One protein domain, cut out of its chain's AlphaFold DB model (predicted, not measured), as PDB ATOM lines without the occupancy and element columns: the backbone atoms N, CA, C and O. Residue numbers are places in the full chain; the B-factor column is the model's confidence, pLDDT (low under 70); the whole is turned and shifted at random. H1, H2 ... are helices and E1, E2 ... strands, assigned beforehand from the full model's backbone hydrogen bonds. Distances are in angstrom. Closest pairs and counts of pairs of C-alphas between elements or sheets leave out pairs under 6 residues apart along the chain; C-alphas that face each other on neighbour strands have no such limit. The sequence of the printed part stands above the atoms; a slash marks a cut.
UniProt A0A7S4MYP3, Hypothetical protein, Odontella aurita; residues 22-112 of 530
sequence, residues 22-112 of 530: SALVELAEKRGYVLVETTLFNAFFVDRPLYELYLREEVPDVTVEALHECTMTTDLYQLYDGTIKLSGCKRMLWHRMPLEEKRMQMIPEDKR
ATOM      1  N   SER A  22      -9.639  50.612  -0.143       94.38
ATOM      2  CA  SER A  22      -9.288  51.068   1.207       94.38
ATOM      3  C   SER A  22      -7.778  51.252   1.384       94.38
ATOM      4  O   SER A  22      -7.339  52.251   1.947       94.38
ATOM      5  N   ALA A  23      -6.958  50.358   0.814       95.56
ATOM      6  CA  ALA A  23      -5.503  50.516   0.820       95.56
ATOM      7  C   ALA A  23      -5.031  51.715  -0.028       95.56
ATOM      8  O   ALA A  23      -4.055  52.386   0.320       95.56
ATOM      9  N   LEU A  24      -5.708  51.990  -1.150       96.12
ATOM     10  CA  LEU A  24      -5.412  53.143  -2.001       96.12
ATOM     11  C   LEU A  24      -5.841  54.459  -1.350       96.12
ATOM     12  O   LEU A  24      -5.079  55.419  -1.418       96.12
ATOM     13  N   VAL A  25      -6.999  54.494  -0.688       96.50
ATOM     14  CA  VAL A  25      -7.473  55.655   0.079       96.50
ATOM     15  C   VAL A  25      -6.503  55.968   1.213       96.50
ATOM     16  O   VAL A  25      -6.031  57.098   1.299       96.50
ATOM     17  N   GLU A  26      -6.090  54.968   1.998       95.44
ATOM     18  CA  GLU A  26      -5.114  55.166   3.080       95.44
ATOM     19  C   GLU A  26      -3.787  55.752   2.556       95.44
ATOM     20  O   GLU A  26      -3.178  56.637   3.167       95.44
ATOM     21  N   LEU A  27      -3.315  55.275   1.399       96.31
ATOM     22  CA  LEU A  27      -2.119  55.816   0.756       96.31
ATOM     23  C   LEU A  27      -2.339  57.246   0.242       96.31
ATOM     24  O   LEU A  27      -1.462  58.095   0.421       96.31
ATOM     25  N   ALA A  28      -3.473  57.505  -0.407       97.06
ATOM     26  CA  ALA A  28      -3.835  58.800  -0.968       97.06
ATOM     27  C   ALA A  28      -3.921  59.869   0.127       97.06
ATOM     28  O   ALA A  28      -3.300  60.926   0.004       97.06
ATOM     29  N   GLU A  29      -4.574  59.561   1.246       95.88
ATOM     30  CA  GLU A  29      -4.685  60.456   2.396       95.88
ATOM     31  C   GLU A  29      -3.316  60.822   2.974       95.88
ATOM     32  O   GLU A  29      -3.024  62.004   3.172       95.88
ATOM     33  N   LYS A  30      -2.422  59.835   3.144       97.31
ATOM     34  CA  LYS A  30      -1.028  60.067   3.576       97.31
ATOM     35  C   LYS A  30      -0.239  60.954   2.612       97.31
ATOM     36  O   LYS A  30       0.780  61.526   3.000       97.31
ATOM     37  N   ARG A  31      -0.669  61.047   1.352       97.88
ATOM     38  CA  ARG A  31      -0.059  61.877   0.308       97.88
ATOM     39  C   ARG A  31      -0.791  63.199   0.077       97.88
ATOM     40  O   ARG A  31      -0.354  63.953  -0.782       97.88
ATOM     41  N   GLY A  32      -1.835  63.502   0.851       97.69
ATOM     42  CA  GLY A  32      -2.591  64.750   0.729       97.69
ATOM     43  C   GLY A  32      -3.676  64.734  -0.349       97.69
ATOM     44  O   GLY A  32      -4.127  65.800  -0.751       97.69
ATOM     45  N   TYR A  33      -4.116  63.558  -0.792       98.44
ATOM     46  CA  TYR A  33      -5.195  63.393  -1.764       98.44
ATOM     47  C   TYR A  33      -6.504  62.950  -1.090       98.44
ATOM     48  O   TYR A  33      -6.496  62.442   0.033       98.44
ATOM     49  N   VAL A  34      -7.622  63.157  -1.787       97.50
ATOM     50  CA  VAL A  34      -8.992  62.819  -1.369       97.50
ATOM     51  C   VAL A  34      -9.667  62.021  -2.485       97.50
ATOM     52  O   VAL A  34      -9.502  62.362  -3.658       97.50
ATOM     53  N   LEU A  35     -10.387  60.954  -2.135       97.94
ATOM     54  CA  LEU A  35     -11.227  60.202  -3.073       97.94
ATOM     55  C   LEU A  35     -12.427  61.065  -3.479       97.94
ATOM     56  O   LEU A  35     -13.062  61.652  -2.613       97.94
ATOM     57  N   VAL A  36     -12.737  61.148  -4.772       97.44
ATOM     58  CA  VAL A  36     -13.868  61.969  -5.252       97.44
ATOM     59  C   VAL A  36     -14.854  61.215  -6.133       97.44
ATOM     60  O   VAL A  36     -15.965  61.687  -6.317       97.44
ATOM     61  N   GLU A  37     -14.459  60.072  -6.695       95.69
ATOM     62  CA  GLU A  37     -15.331  59.250  -7.535       95.69
ATOM     63  C   GLU A  37     -14.767  57.832  -7.648       95.69
ATOM     64  O   GLU A  37     -13.541  57.632  -7.642       95.69
ATOM     65  N   THR A  38     -15.648  56.851  -7.827       95.31
ATOM     66  CA  THR A  38     -15.260  55.509  -8.251       95.31
ATOM     67  C   THR A  38     -16.011  55.077  -9.504       95.31
ATOM     68  O   THR A  38     -17.086  55.536  -9.862       95.31
ATOM     69  N   THR A  39     -15.396  54.164 -10.236       90.81
ATOM     70  CA  THR A  39     -16.050  53.409 -11.302       90.81
ATOM     71  C   THR A  39     -15.886  51.937 -10.982       90.81
ATOM     72  O   THR A  39     -15.169  51.569 -10.054       90.81
ATOM     73  N   LEU A  40     -16.433  51.074 -11.836       85.88
ATOM     74  CA  LEU A  40     -16.301  49.627 -11.688       85.88
ATOM     75  C   LEU A  40     -14.847  49.131 -11.507       85.88
ATOM     76  O   LEU A  40     -14.633  48.081 -10.909       85.88
ATOM     77  N   PHE A  41     -13.850  49.859 -12.033       85.69
ATOM     78  CA  PHE A  41     -12.440  49.440 -12.003       85.69
ATOM     79  C   PHE A  41     -11.444  50.504 -11.531       85.69
ATOM     80  O   PHE A  41     -10.277  50.174 -11.331       85.69
ATOM     81  N   ASN A  42     -11.858  51.764 -11.388       90.44
ATOM     82  CA  ASN A  42     -10.948  52.869 -11.088       90.44
ATOM     83  C   ASN A  42     -11.462  53.705  -9.925       90.44
ATOM     84  O   ASN A  42     -12.668  53.887  -9.783       90.44
ATOM     85  N   ALA A  43     -10.528  54.282  -9.178       94.88
ATOM     86  CA  ALA A  43     -10.787  55.298  -8.173       94.88
ATOM     87  C   ALA A  43     -10.074  56.591  -8.569       94.88
ATOM     88  O   ALA A  43      -8.922  56.558  -9.019       94.88
ATOM     89  N   PHE A  44     -10.760  57.718  -8.412       97.00
ATOM     90  CA  PHE A  44     -10.244  59.035  -8.759       97.00
ATOM     91  C   PHE A  44      -9.903  59.811  -7.498       97.00
ATOM     92  O   PHE A  44     -10.736  59.991  -6.612       97.00
ATOM     93  N   PHE A  45      -8.664  60.289  -7.445       98.00
ATOM     94  CA  PHE A  45      -8.131  61.033  -6.315       98.00
ATOM     95  C   PHE A  45      -7.735  62.439  -6.750       98.00
ATOM     96  O   PHE A  45      -7.110  62.616  -7.798       98.00
ATOM     97  N   VAL A  46      -8.062  63.431  -5.928       97.81
ATOM     98  CA  VAL A  46      -7.754  64.845  -6.172       97.81
ATOM     99  C   VAL A  46      -6.920  65.390  -5.021       97.81
ATOM    100  O   VAL A  46      -7.085  64.987  -3.872       97.81
ATOM    101  N   ASP A  47      -5.985  66.283  -5.337       98.06
ATOM    102  CA  ASP A  47      -5.188  66.999  -4.339       98.06
ATOM    103  C   ASP A  47      -6.115  67.770  -3.383       98.06
ATOM    104  O   ASP A  47      -7.027  68.472  -3.824       98.06
ATOM    105  N   ARG A  48      -5.920  67.624  -2.070       97.81
ATOM    106  CA  ARG A  48      -6.859  68.131  -1.055       97.81
ATOM    107  C   ARG A  48      -7.171  69.631  -1.204       97.81
ATOM    108  O   ARG A  48      -8.351  69.966  -1.182       97.81
ATOM    109  N   PRO A  49      -6.191  70.533  -1.406       97.56
ATOM    110  CA  PRO A  49      -6.458  71.932  -1.745       97.56
ATOM    111  C   PRO A  49      -7.421  72.150  -2.923       97.56
ATOM    112  O   PRO A  49      -8.278  73.026  -2.850       97.56
ATOM    113  N   LEU A  50      -7.299  71.365  -4.000       97.44
ATOM    114  CA  LEU A  50      -8.183  71.476  -5.165       97.44
ATOM    115  C   LEU A  50      -9.589  70.952  -4.866       97.44
ATOM    116  O   LEU A  50     -10.566  71.555  -5.303       97.44
ATOM    117  N   TYR A  51      -9.692  69.863  -4.101       97.81
ATOM    118  CA  TYR A  51     -10.980  69.344  -3.641       97.81
ATOM    119  C   TYR A  51     -11.737  70.390  -2.809       97.81
ATOM    120  O   TYR A  51     -12.887  70.701  -3.112       97.81
ATOM    121  N   GLU A  52     -11.066  70.991  -1.821       97.06
ATOM    122  CA  GLU A  52     -11.655  72.010  -0.942       97.06
ATOM    123  C   GLU A  52     -12.127  73.251  -1.709       97.06
ATOM    124  O   GLU A  52     -13.142  73.843  -1.351       97.06
ATOM    125  N   LEU A  53     -11.403  73.645  -2.762       97.44
ATOM    126  CA  LEU A  53     -11.709  74.854  -3.523       97.44
ATOM    127  C   LEU A  53     -12.811  74.657  -4.574       97.44
ATOM    128  O   LEU A  53     -13.524  75.614  -4.869       97.44
ATOM    129  N   TYR A  54     -12.931  73.459  -5.158       97.19
ATOM    130  CA  TYR A  54     -13.756  73.256  -6.357       97.19
ATOM    131  C   TYR A  54     -14.769  72.112  -6.287       97.19
ATOM    132  O   TYR A  54     -15.710  72.129  -7.070       97.19
ATOM    133  N   LEU A  55     -14.580  71.107  -5.425       96.25
ATOM    134  CA  LEU A  55     -15.368  69.863  -5.476       96.25
ATOM    135  C   LEU A  55     -16.150  69.560  -4.198       96.25
ATOM    136  O   LEU A  55     -17.050  68.730  -4.238       96.25
ATOM    137  N   ARG A  56     -15.852  70.232  -3.082       95.50
ATOM    138  CA  ARG A  56     -16.493  69.964  -1.786       95.50
ATOM    139  C   ARG A  56     -18.017  70.124  -1.795       95.50
ATOM    140  O   ARG A  56     -18.697  69.414  -1.062       95.50
ATOM    141  N   GLU A  57     -18.548  71.071  -2.567       95.50
ATOM    142  CA  GLU A  57     -20.001  71.278  -2.663       95.50
ATOM    143  C   GLU A  57     -20.687  70.191  -3.504       95.50
ATOM    144  O   GLU A  57     -21.788  69.767  -3.162       95.50
ATOM    145  N   GLU A  58     -20.024  69.704  -4.557       95.25
ATOM    146  CA  GLU A  58     -20.557  68.686  -5.476       95.25
ATOM    147  C   GLU A  58     -20.415  67.260  -4.922       95.25
ATOM    148  O   GLU A  58     -21.281  66.415  -5.133       95.25
ATOM    149  N   VAL A  59     -19.330  66.996  -4.184       94.88
ATOM    150  CA  VAL A  59     -19.029  65.699  -3.559       94.88
ATOM    151  C   VAL A  59     -18.842  65.906  -2.051       94.88
ATOM    152  O   VAL A  59     -17.713  65.920  -1.561       94.88
ATOM    153  N   PRO A  60     -19.934  66.120  -1.295       93.00
ATOM    154  CA  PRO A  60     -19.848  66.434   0.130       93.00
ATOM    155  C   PRO A  60     -19.444  65.230   0.994       93.00
ATOM    156  O   PRO A  60     -18.910  65.423   2.089       93.00
ATOM    157  N   ASP A  61     -19.693  64.007   0.516       95.12
ATOM    158  CA  ASP A  61     -19.324  62.757   1.177       95.12
ATOM    159  C   ASP A  61     -18.292  62.005   0.329       95.12
ATOM    160  O   ASP A  61     -18.570  61.581  -0.791       95.12
ATOM    161  N   VAL A  62     -17.084  61.880   0.875       94.19
ATOM    162  CA  VAL A  62     -15.920  61.260   0.223       94.19
ATOM    163  C   VAL A  62     -15.574  59.897   0.819       94.19
ATOM    164  O   VAL A  62     -14.478  59.375   0.600       94.19
ATOM    165  N   THR A  63     -16.477  59.337   1.625       92.56
ATOM    166  CA  THR A  63     -16.297  58.005   2.201       92.56
ATOM    167  C   THR A  63     -16.341  56.934   1.114       92.56
ATOM    168  O   THR A  63     -16.966  57.097   0.063       92.56
ATOM    169  N   VAL A  64     -15.650  55.818   1.359       92.06
ATOM    170  CA  VAL A  64     -15.645  54.685   0.425       92.06
ATOM    171  C   VAL A  64     -17.062  54.145   0.264       92.06
ATOM    172  O   VAL A  64     -17.489  53.881  -0.851       92.06
ATOM    173  N   GLU A  65     -17.809  54.067   1.359       90.44
ATOM    174  CA  GLU A  65     -19.177  53.562   1.406       90.44
ATOM    175  C   GLU A  65     -20.151  54.427   0.595       90.44
ATOM    176  O   GLU A  65     -21.097  53.898   0.013       90.44
ATOM    177  N   ALA A  66     -19.928  55.744   0.544       91.94
ATOM    178  CA  ALA A  66     -20.744  56.654  -0.254       91.94
ATOM    179  C   ALA A  66     -20.402  56.591  -1.749       91.94
ATOM    180  O   ALA A  66     -21.297  56.705  -2.587       91.94
ATOM    181  N   LEU A  67     -19.118  56.429  -2.083       92.88
ATOM    182  CA  LEU A  67     -18.630  56.556  -3.458       92.88
ATOM    183  C   LEU A  67     -18.468  55.229  -4.201       92.88
ATOM    184  O   LEU A  67     -18.368  55.249  -5.426       92.88
ATOM    185  N   HIS A  68     -18.401  54.088  -3.513       91.50
ATOM    186  CA  HIS A  68     -18.124  52.792  -4.128       91.50
ATOM    187  C   HIS A  68     -19.347  51.878  -4.172       91.50
ATOM    188  O   HIS A  68     -19.820  51.360  -3.162       91.50
ATOM    189  N   GLU A  69     -19.823  51.604  -5.388       87.50
ATOM    190  CA  GLU A  69     -20.889  50.633  -5.613       87.50
ATOM    191  C   GLU A  69     -20.319  49.233  -5.895       87.50
ATOM    192  O   GLU A  69     -19.830  48.911  -6.985       87.50
ATOM    193  N   CYS A  70     -20.437  48.357  -4.902       82.62
ATOM    194  CA  CYS A  70     -19.992  46.968  -4.946       82.62
ATOM    195  C   CYS A  70     -20.900  46.064  -5.823       82.62
ATOM    196  O   CYS A  70     -21.571  45.157  -5.339       82.62
ATOM    197  N   THR A  71     -20.912  46.264  -7.145       82.88
ATOM    198  CA  THR A  71     -21.826  45.550  -8.076       82.88
ATOM    199  C   THR A  71     -21.406  44.121  -8.451       82.88
ATOM    200  O   THR A  71     -22.201  43.354  -8.998       82.88
ATOM    201  N   MET A  72     -20.153  43.735  -8.185       86.81
ATOM    202  CA  MET A  72     -19.591  42.433  -8.581       86.81
ATOM    203  C   MET A  72     -18.999  41.643  -7.406       86.81
ATOM    204  O   MET A  72     -18.059  40.865  -7.590       86.81
ATOM    205  N   THR A  73     -19.514  41.843  -6.194       87.31
ATOM    206  CA  THR A  73     -19.049  41.119  -5.004       87.31
ATOM    207  C   THR A  73     -19.422  39.645  -5.055       87.31
ATOM    208  O   THR A  73     -20.444  39.254  -5.614       87.31
ATOM    209  N   THR A  74     -18.565  38.814  -4.470       91.31
ATOM    210  CA  THR A  74     -18.845  37.404  -4.202       91.31
ATOM    211  C   THR A  74     -18.769  37.219  -2.695       91.31
ATOM    212  O   THR A  74     -17.670  37.151  -2.145       91.31
ATOM    213  N   ASP A  75     -19.921  37.127  -2.039       90.50
ATOM    214  CA  ASP A  75     -19.982  36.984  -0.586       90.50
ATOM    215  C   ASP A  75     -20.002  35.509  -0.201       90.50
ATOM    216  O   ASP A  75     -20.698  34.700  -0.824       90.50
ATOM    217  N   LEU A  76     -19.255  35.158   0.843       93.62
ATOM    218  CA  LEU A  76     -19.184  33.807   1.391       93.62
ATOM    219  C   LEU A  76     -19.835  33.788   2.774       93.62
ATOM    220  O   LEU A  76     -19.443  34.553   3.650       93.62
ATOM    221  N   TYR A  77     -20.792  32.890   2.987       94.62
ATOM    222  CA  TYR A  77     -21.445  32.717   4.284       94.62
ATOM    223  C   TYR A  77     -21.587  31.240   4.646       94.62
ATOM    224  O   TYR A  77     -21.576  30.365   3.778       94.62
ATOM    225  N   GLN A  78     -21.691  30.952   5.942       96.38
ATOM    226  CA  GLN A  78     -21.759  29.594   6.476       96.38
ATOM    227  C   GLN A  78     -23.119  29.335   7.130       96.38
ATOM    228  O   GLN A  78     -23.614  30.157   7.899       96.38
ATOM    229  N   LEU A  79     -23.709  28.179   6.832       94.69
ATOM    230  CA  LEU A  79     -24.910  27.668   7.486       94.69
ATOM    231  C   LEU A  79     -24.547  26.871   8.749       94.69
ATOM    232  O   LEU A  79     -23.423  26.392   8.901       94.69
ATOM    233  N   TYR A  80     -25.515  26.682   9.646       90.44
ATOM    234  CA  TYR A  80     -25.309  26.002  10.931       90.44
ATOM    235  C   TYR A  80     -24.809  24.552  10.820       90.44
ATOM    236  O   TYR A  80     -24.104  24.077  11.705       90.44
ATOM    237  N   ASP A  81     -25.130  23.853   9.735       91.81
ATOM    238  CA  ASP A  81     -24.649  22.496   9.441       91.81
ATOM    239  C   ASP A  81     -23.203  22.457   8.902       91.81
ATOM    240  O   ASP A  81     -22.671  21.390   8.595       91.81
ATOM    241  N   GLY A  82     -22.570  23.624   8.759       93.69
ATOM    242  CA  GLY A  82     -21.236  23.793   8.201       93.69
ATOM    243  C   GLY A  82     -21.195  23.948   6.678       93.69
ATOM    244  O   GLY A  82     -20.097  24.050   6.127       93.69
ATOM    245  N   THR A  83     -22.342  24.001   5.990       95.94
ATOM    246  CA  THR A  83     -22.404  24.264   4.545       95.94
ATOM    247  C   THR A  83     -21.934  25.687   4.230       95.94
ATOM    248  O   THR A  83     -22.428  26.658   4.800       95.94
ATOM    249  N   ILE A  84     -21.018  25.823   3.272       97.19
ATOM    250  CA  ILE A  84     -20.559  27.116   2.751       97.19
ATOM    251  C   ILE A  84     -21.409  27.521   1.545       97.19
ATOM    252  O   ILE A  84     -21.637  26.718   0.638       97.19
ATOM    253  N   LYS A  85     -21.872  28.766   1.506       96.38
ATOM    254  CA  LYS A  85     -22.701  29.311   0.430       96.38
ATOM    255  C   LYS A  85     -22.106  30.583  -0.149       96.38
ATOM    256  O   LYS A  85     -21.373  31.300   0.525       96.38
ATOM    257  N   LEU A  86     -22.438  30.825  -1.417       95.12
ATOM    258  CA  LEU A  86     -22.063  32.031  -2.141       95.12
ATOM    259  C   LEU A  86     -23.291  32.909  -2.385       95.12
ATOM    260  O   LEU A  86     -24.358  32.399  -2.748       95.12
ATOM    261  N   SER A  87     -23.121  34.221  -2.273       92.44
ATOM    262  CA  SER A  87     -24.071  35.241  -2.728       92.44
ATOM    263  C   SER A  87     -23.387  36.220  -3.690       92.44
ATOM    264  O   SER A  87     -22.160  36.253  -3.784       92.44
ATOM    265  N   GLY A  88     -24.177  36.968  -4.461       91.50
ATOM    266  CA  GLY A  88     -23.670  37.898  -5.473       91.50
ATOM    267  C   GLY A  88     -23.134  37.200  -6.731       91.50
ATOM    268  O   GLY A  88     -23.766  36.303  -7.299       91.50
ATOM    269  N   CYS A  89     -21.966  37.625  -7.203       90.75
ATOM    270  CA  CYS A  89     -21.330  37.124  -8.411       90.75
ATOM    271  C   CYS A  89     -20.806  35.690  -8.226       90.75
ATOM    272  O   CYS A  89     -19.801  35.449  -7.563       90.75
ATOM    273  N   LYS A  90     -21.449  34.710  -8.869       93.12
ATOM    274  CA  LYS A  90     -21.056  33.285  -8.814       93.12
ATOM    275  C   LYS A  90     -20.178  32.845  -9.992       93.12
ATOM    276  O   LYS A  90     -20.234  31.691 -10.419       93.12
ATOM    277  N   ARG A  91     -19.405  33.762 -10.580       92.75
ATOM    278  CA  ARG A  91     -18.543  33.490 -11.742       92.75
ATOM    279  C   ARG A  91     -17.189  34.173 -11.593       92.75
ATOM    280  O   ARG A  91     -17.108  35.333 -11.219       92.75
ATOM    281  N   MET A  92     -16.132  33.478 -12.000       90.50
ATOM    282  CA  MET A  92     -14.806  34.050 -12.218       90.50
ATOM    283  C   MET A  92     -14.865  35.006 -13.414       90.50
ATOM    284  O   MET A  92     -14.804  34.560 -14.559       90.50
ATOM    285  N   LEU A  93     -14.998  36.309 -13.164       86.88
ATOM    286  CA  LEU A  93     -15.266  37.334 -14.185       86.88
ATOM    287  C   LEU A  93     -14.308  37.282 -15.382       86.88
ATOM    288  O   LEU A  93     -14.745  37.249 -16.533       86.88
ATOM    289  N   TRP A  94     -13.007  37.180 -15.111       88.88
ATOM    290  CA  TRP A  94     -11.955  37.228 -16.132       88.88
ATOM    291  C   TRP A  94     -11.756  35.912 -16.892       88.88
ATOM    292  O   TRP A  94     -11.201  35.907 -17.986       88.88
ATOM    293  N   HIS A  95     -12.257  34.800 -16.349       91.38
ATOM    294  CA  HIS A  95     -12.149  33.467 -16.955       91.38
ATOM    295  C   HIS A  95     -13.499  32.898 -17.405       91.38
ATOM    296  O   HIS A  95     -13.560  31.819 -17.987       91.38
ATOM    297  N   ARG A  96     -14.598  33.615 -17.135       89.44
ATOM    298  CA  ARG A  96     -15.992  33.248 -17.438       89.44
ATOM    299  C   ARG A  96     -16.445  31.896 -16.872       89.44
ATOM    300  O   ARG A  96     -17.508  31.407 -17.264       89.44
ATOM    301  N   MET A  97     -15.699  31.334 -15.926       93.50
ATOM    302  CA  MET A  97     -15.983  30.053 -15.280       93.50
ATOM    303  C   MET A  97     -16.950  30.221 -14.101       93.50
ATOM    304  O   MET A  97     -16.817  31.193 -13.359       93.50
ATOM    305  N   PRO A  98     -17.911  29.309 -13.889       93.44
ATOM    306  CA  PRO A  98     -18.756  29.331 -12.698       93.44
ATOM    307  C   PRO A  98     -17.966  28.966 -11.433       93.44
ATOM    308  O   PRO A  98     -17.019  28.181 -11.479       93.44
ATOM    309  N   LEU A  99     -18.378  29.526 -10.298       93.75
ATOM    310  CA  LEU A  99     -17.931  29.110  -8.972       93.75
ATOM    311  C   LEU A  99     -18.826  27.967  -8.485       93.75
ATOM    312  O   LEU A  99     -20.019  28.150  -8.245       93.75
ATOM    313  N   GLU A 100     -18.253  26.775  -8.349       92.50
ATOM    314  CA  GLU A 100     -18.985  25.594  -7.899       92.50
ATOM    315  C   GLU A 100     -18.940  25.471  -6.372       92.50
ATOM    316  O   GLU A 100     -17.939  25.022  -5.810       92.50
ATOM    317  N   GLU A 101     -20.053  25.790  -5.700       93.44
ATOM    318  CA  GLU A 101     -20.177  25.697  -4.232       93.44
ATOM    319  C   GLU A 101     -19.749  24.321  -3.698       93.44
ATOM    320  O   GLU A 101     -19.104  24.245  -2.656       93.44
ATOM    321  N   LYS A 102     -20.042  23.231  -4.428       91.50
ATOM    322  CA  LYS A 102     -19.678  21.855  -4.038       91.50
ATOM    323  C   LYS A 102     -18.172  21.658  -3.861       91.50
ATOM    324  O   LYS A 102     -17.765  20.897  -2.989       91.50
ATOM    325  N   ARG A 103     -17.350  22.348  -4.658       93.44
ATOM    326  CA  ARG A 103     -15.881  22.251  -4.614       93.44
ATOM    327  C   ARG A 103     -15.260  23.068  -3.483       93.44
ATOM    328  O   ARG A 103     -14.087  22.877  -3.187       93.44
ATOM    329  N   MET A 104     -16.029  23.968  -2.873       92.88
ATOM    330  CA  MET A 104     -15.590  24.828  -1.769       92.88
ATOM    331  C   MET A 104     -15.933  24.247  -0.392       92.88
ATOM    332  O   MET A 104     -15.566  24.820   0.630       92.88
ATOM    333  N   GLN A 105     -16.663  23.131  -0.344       95.94
ATOM    334  CA  GLN A 105     -17.102  22.541   0.915       95.94
ATOM    335  C   GLN A 105     -15.942  21.845   1.621       95.94
ATOM    336  O   GLN A 105     -15.313  20.950   1.061       95.94
ATOM    337  N   MET A 106     -15.715  22.214   2.880       94.94
ATOM    338  CA  MET A 106     -14.709  21.572   3.733       94.94
ATOM    339  C   MET A 106     -15.230  20.278   4.370       94.94
ATOM    340  O   MET A 106     -14.462  19.354   4.628       94.94
ATOM    341  N   ILE A 107     -16.540  20.206   4.619       90.12
ATOM    342  CA  ILE A 107     -17.202  19.059   5.242       90.12
ATOM    343  C   ILE A 107     -17.913  18.246   4.144       90.12
ATOM    344  O   ILE A 107     -18.674  18.829   3.358       90.12
ATOM    345  N   PRO A 108     -17.692  16.920   4.056       92.44
ATOM    346  CA  PRO A 108     -18.474  16.027   3.201       92.44
ATOM    347  C   PRO A 108     -19.976  16.152   3.473       92.44
ATOM    348  O   PRO A 108     -20.374  16.385   4.608       92.44
ATOM    349  N   GLU A 109     -20.811  16.022   2.442       88.62
ATOM    350  CA  GLU A 109     -22.263  16.251   2.551       88.62
ATOM    351  C   GLU A 109     -22.927  15.371   3.623       88.62
ATOM    352  O   GLU A 109     -23.767  15.852   4.373       88.62
ATOM    353  N   ASP A 110     -22.460  14.131   3.787       88.56
ATOM    354  CA  ASP A 110     -22.907  13.170   4.806       88.56
ATOM    355  C   ASP A 110     -22.528  13.553   6.246       88.56
ATOM    356  O   ASP A 110     -23.077  13.007   7.202       88.56
ATOM    357  N   LYS A 111     -21.594  14.493   6.415       87.88
ATOM    358  CA  LYS A 111     -21.097  14.955   7.718       87.88
ATOM    359  C   LYS A 111     -21.547  16.372   8.067       87.88
ATOM    360  O   LYS A 111     -21.155  16.876   9.117       87.88
ATOM    361  N   ARG A 112     -22.332  17.027   7.204       91.38
ATOM    362  CA  ARG A 112     -22.875  18.365   7.470       91.38
ATOM    363  C   ARG A 112     -24.093  18.247   8.367       91.38
ATOM    364  O   ARG A 112     -25.191  17.933   7.921       91.38
TER     365      ARG A 112
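What this domain is: This is residues 22 to 112 of the 530 residues of the protein "Hypothetical protein" of Odontella aurita (UniProt A0A7S4MYP3). Two small lobes stand end to end along a rod, joined by a strung-out link, residues 68 to 73. The first lobe is the two-stranded hairpin E1 and E2 with H1 packed on it, H2 at one end and H3 next to E1; the second is the hairpin E3 and E4 with H4 next to E4 and a long loop, residues 89 to 100, between E4 and H4. The 91 printed residues hold four named helices and four named strands in the order H1 E1 E2 H2 H3 E3 E4 H4, with two antiparallel sheets, E1 - E2 and E3 - E4. The class is mixed, helices and strands, with 45 residues, under half, in named elements. The whole is extended, with a radius of gyration of the C-alphas of 19.6 A and spans of 63 by 28 by 22 A.

Where its parts are: H1, residues 22 to 30, begins at C-alpha 22 at (-9.288, 51.068, 1.207) and is 12.4 A long. E1 is residues 33 to 38, 14.3 A, and E2 residues 43 to 47, 13.5 A. H2 is residues 48 to 54, 10.1 A, and H3 residues 64 to 67. E3, residues 74 to 78, 13.5 A, begins at C-alpha 74 at (-18.845, 37.404, -4.202). E4 is residues 84 to 88, 13.9 A. H4, residues 101 to 104, ends at C-alpha 104 at (-15.590, 24.828, -1.769).

How they stand to each other: The closest C-alphas of H1 and E1 are those of Ala 28 and Val 34, 6.6 A apart. E1 and E2 form an antiparallel hairpin at 149 degrees, with N 34 and O 46 at 2.8 A, within hydrogen-bond range. For E1 and H2 the closest C-alphas are those of Tyr 33 and Arg 48, 5.1 A apart, and for E1 and H3 those of Glu 37 and Leu 67, 5.9 A. H1 and H3 are close but not clearly touching, Ser 22 and Val 64 having the closest C-alphas at 7.4 A. E3 and E4 form an antiparallel hairpin at 150 degrees, with N 85 and O 77 at 2.8 A, within hydrogen-bond range. Residues 91 to 92 pair antiparallel with residues 97 to 98. The closest C-alphas of E4 and H4 are those of Lys 85 and Glu 101, 6.4 A apart. Among the pairs that are apart are E1 and E3, H2 and H4, and H3 and E4. In H1 and H2 every O i to N i+4 pair is within hydrogen-bond range; H3 and H4 are too short for such a pair.

The domain as a whole: The C-alphas farthest apart are those of Leu 53 and Asp 110, at 63.2 A. The printed part has no cut, and the link from E4 to H4, 12 residues, is long. The mean pLDDT of the printed part is 93.5, and no printed residue is under 70.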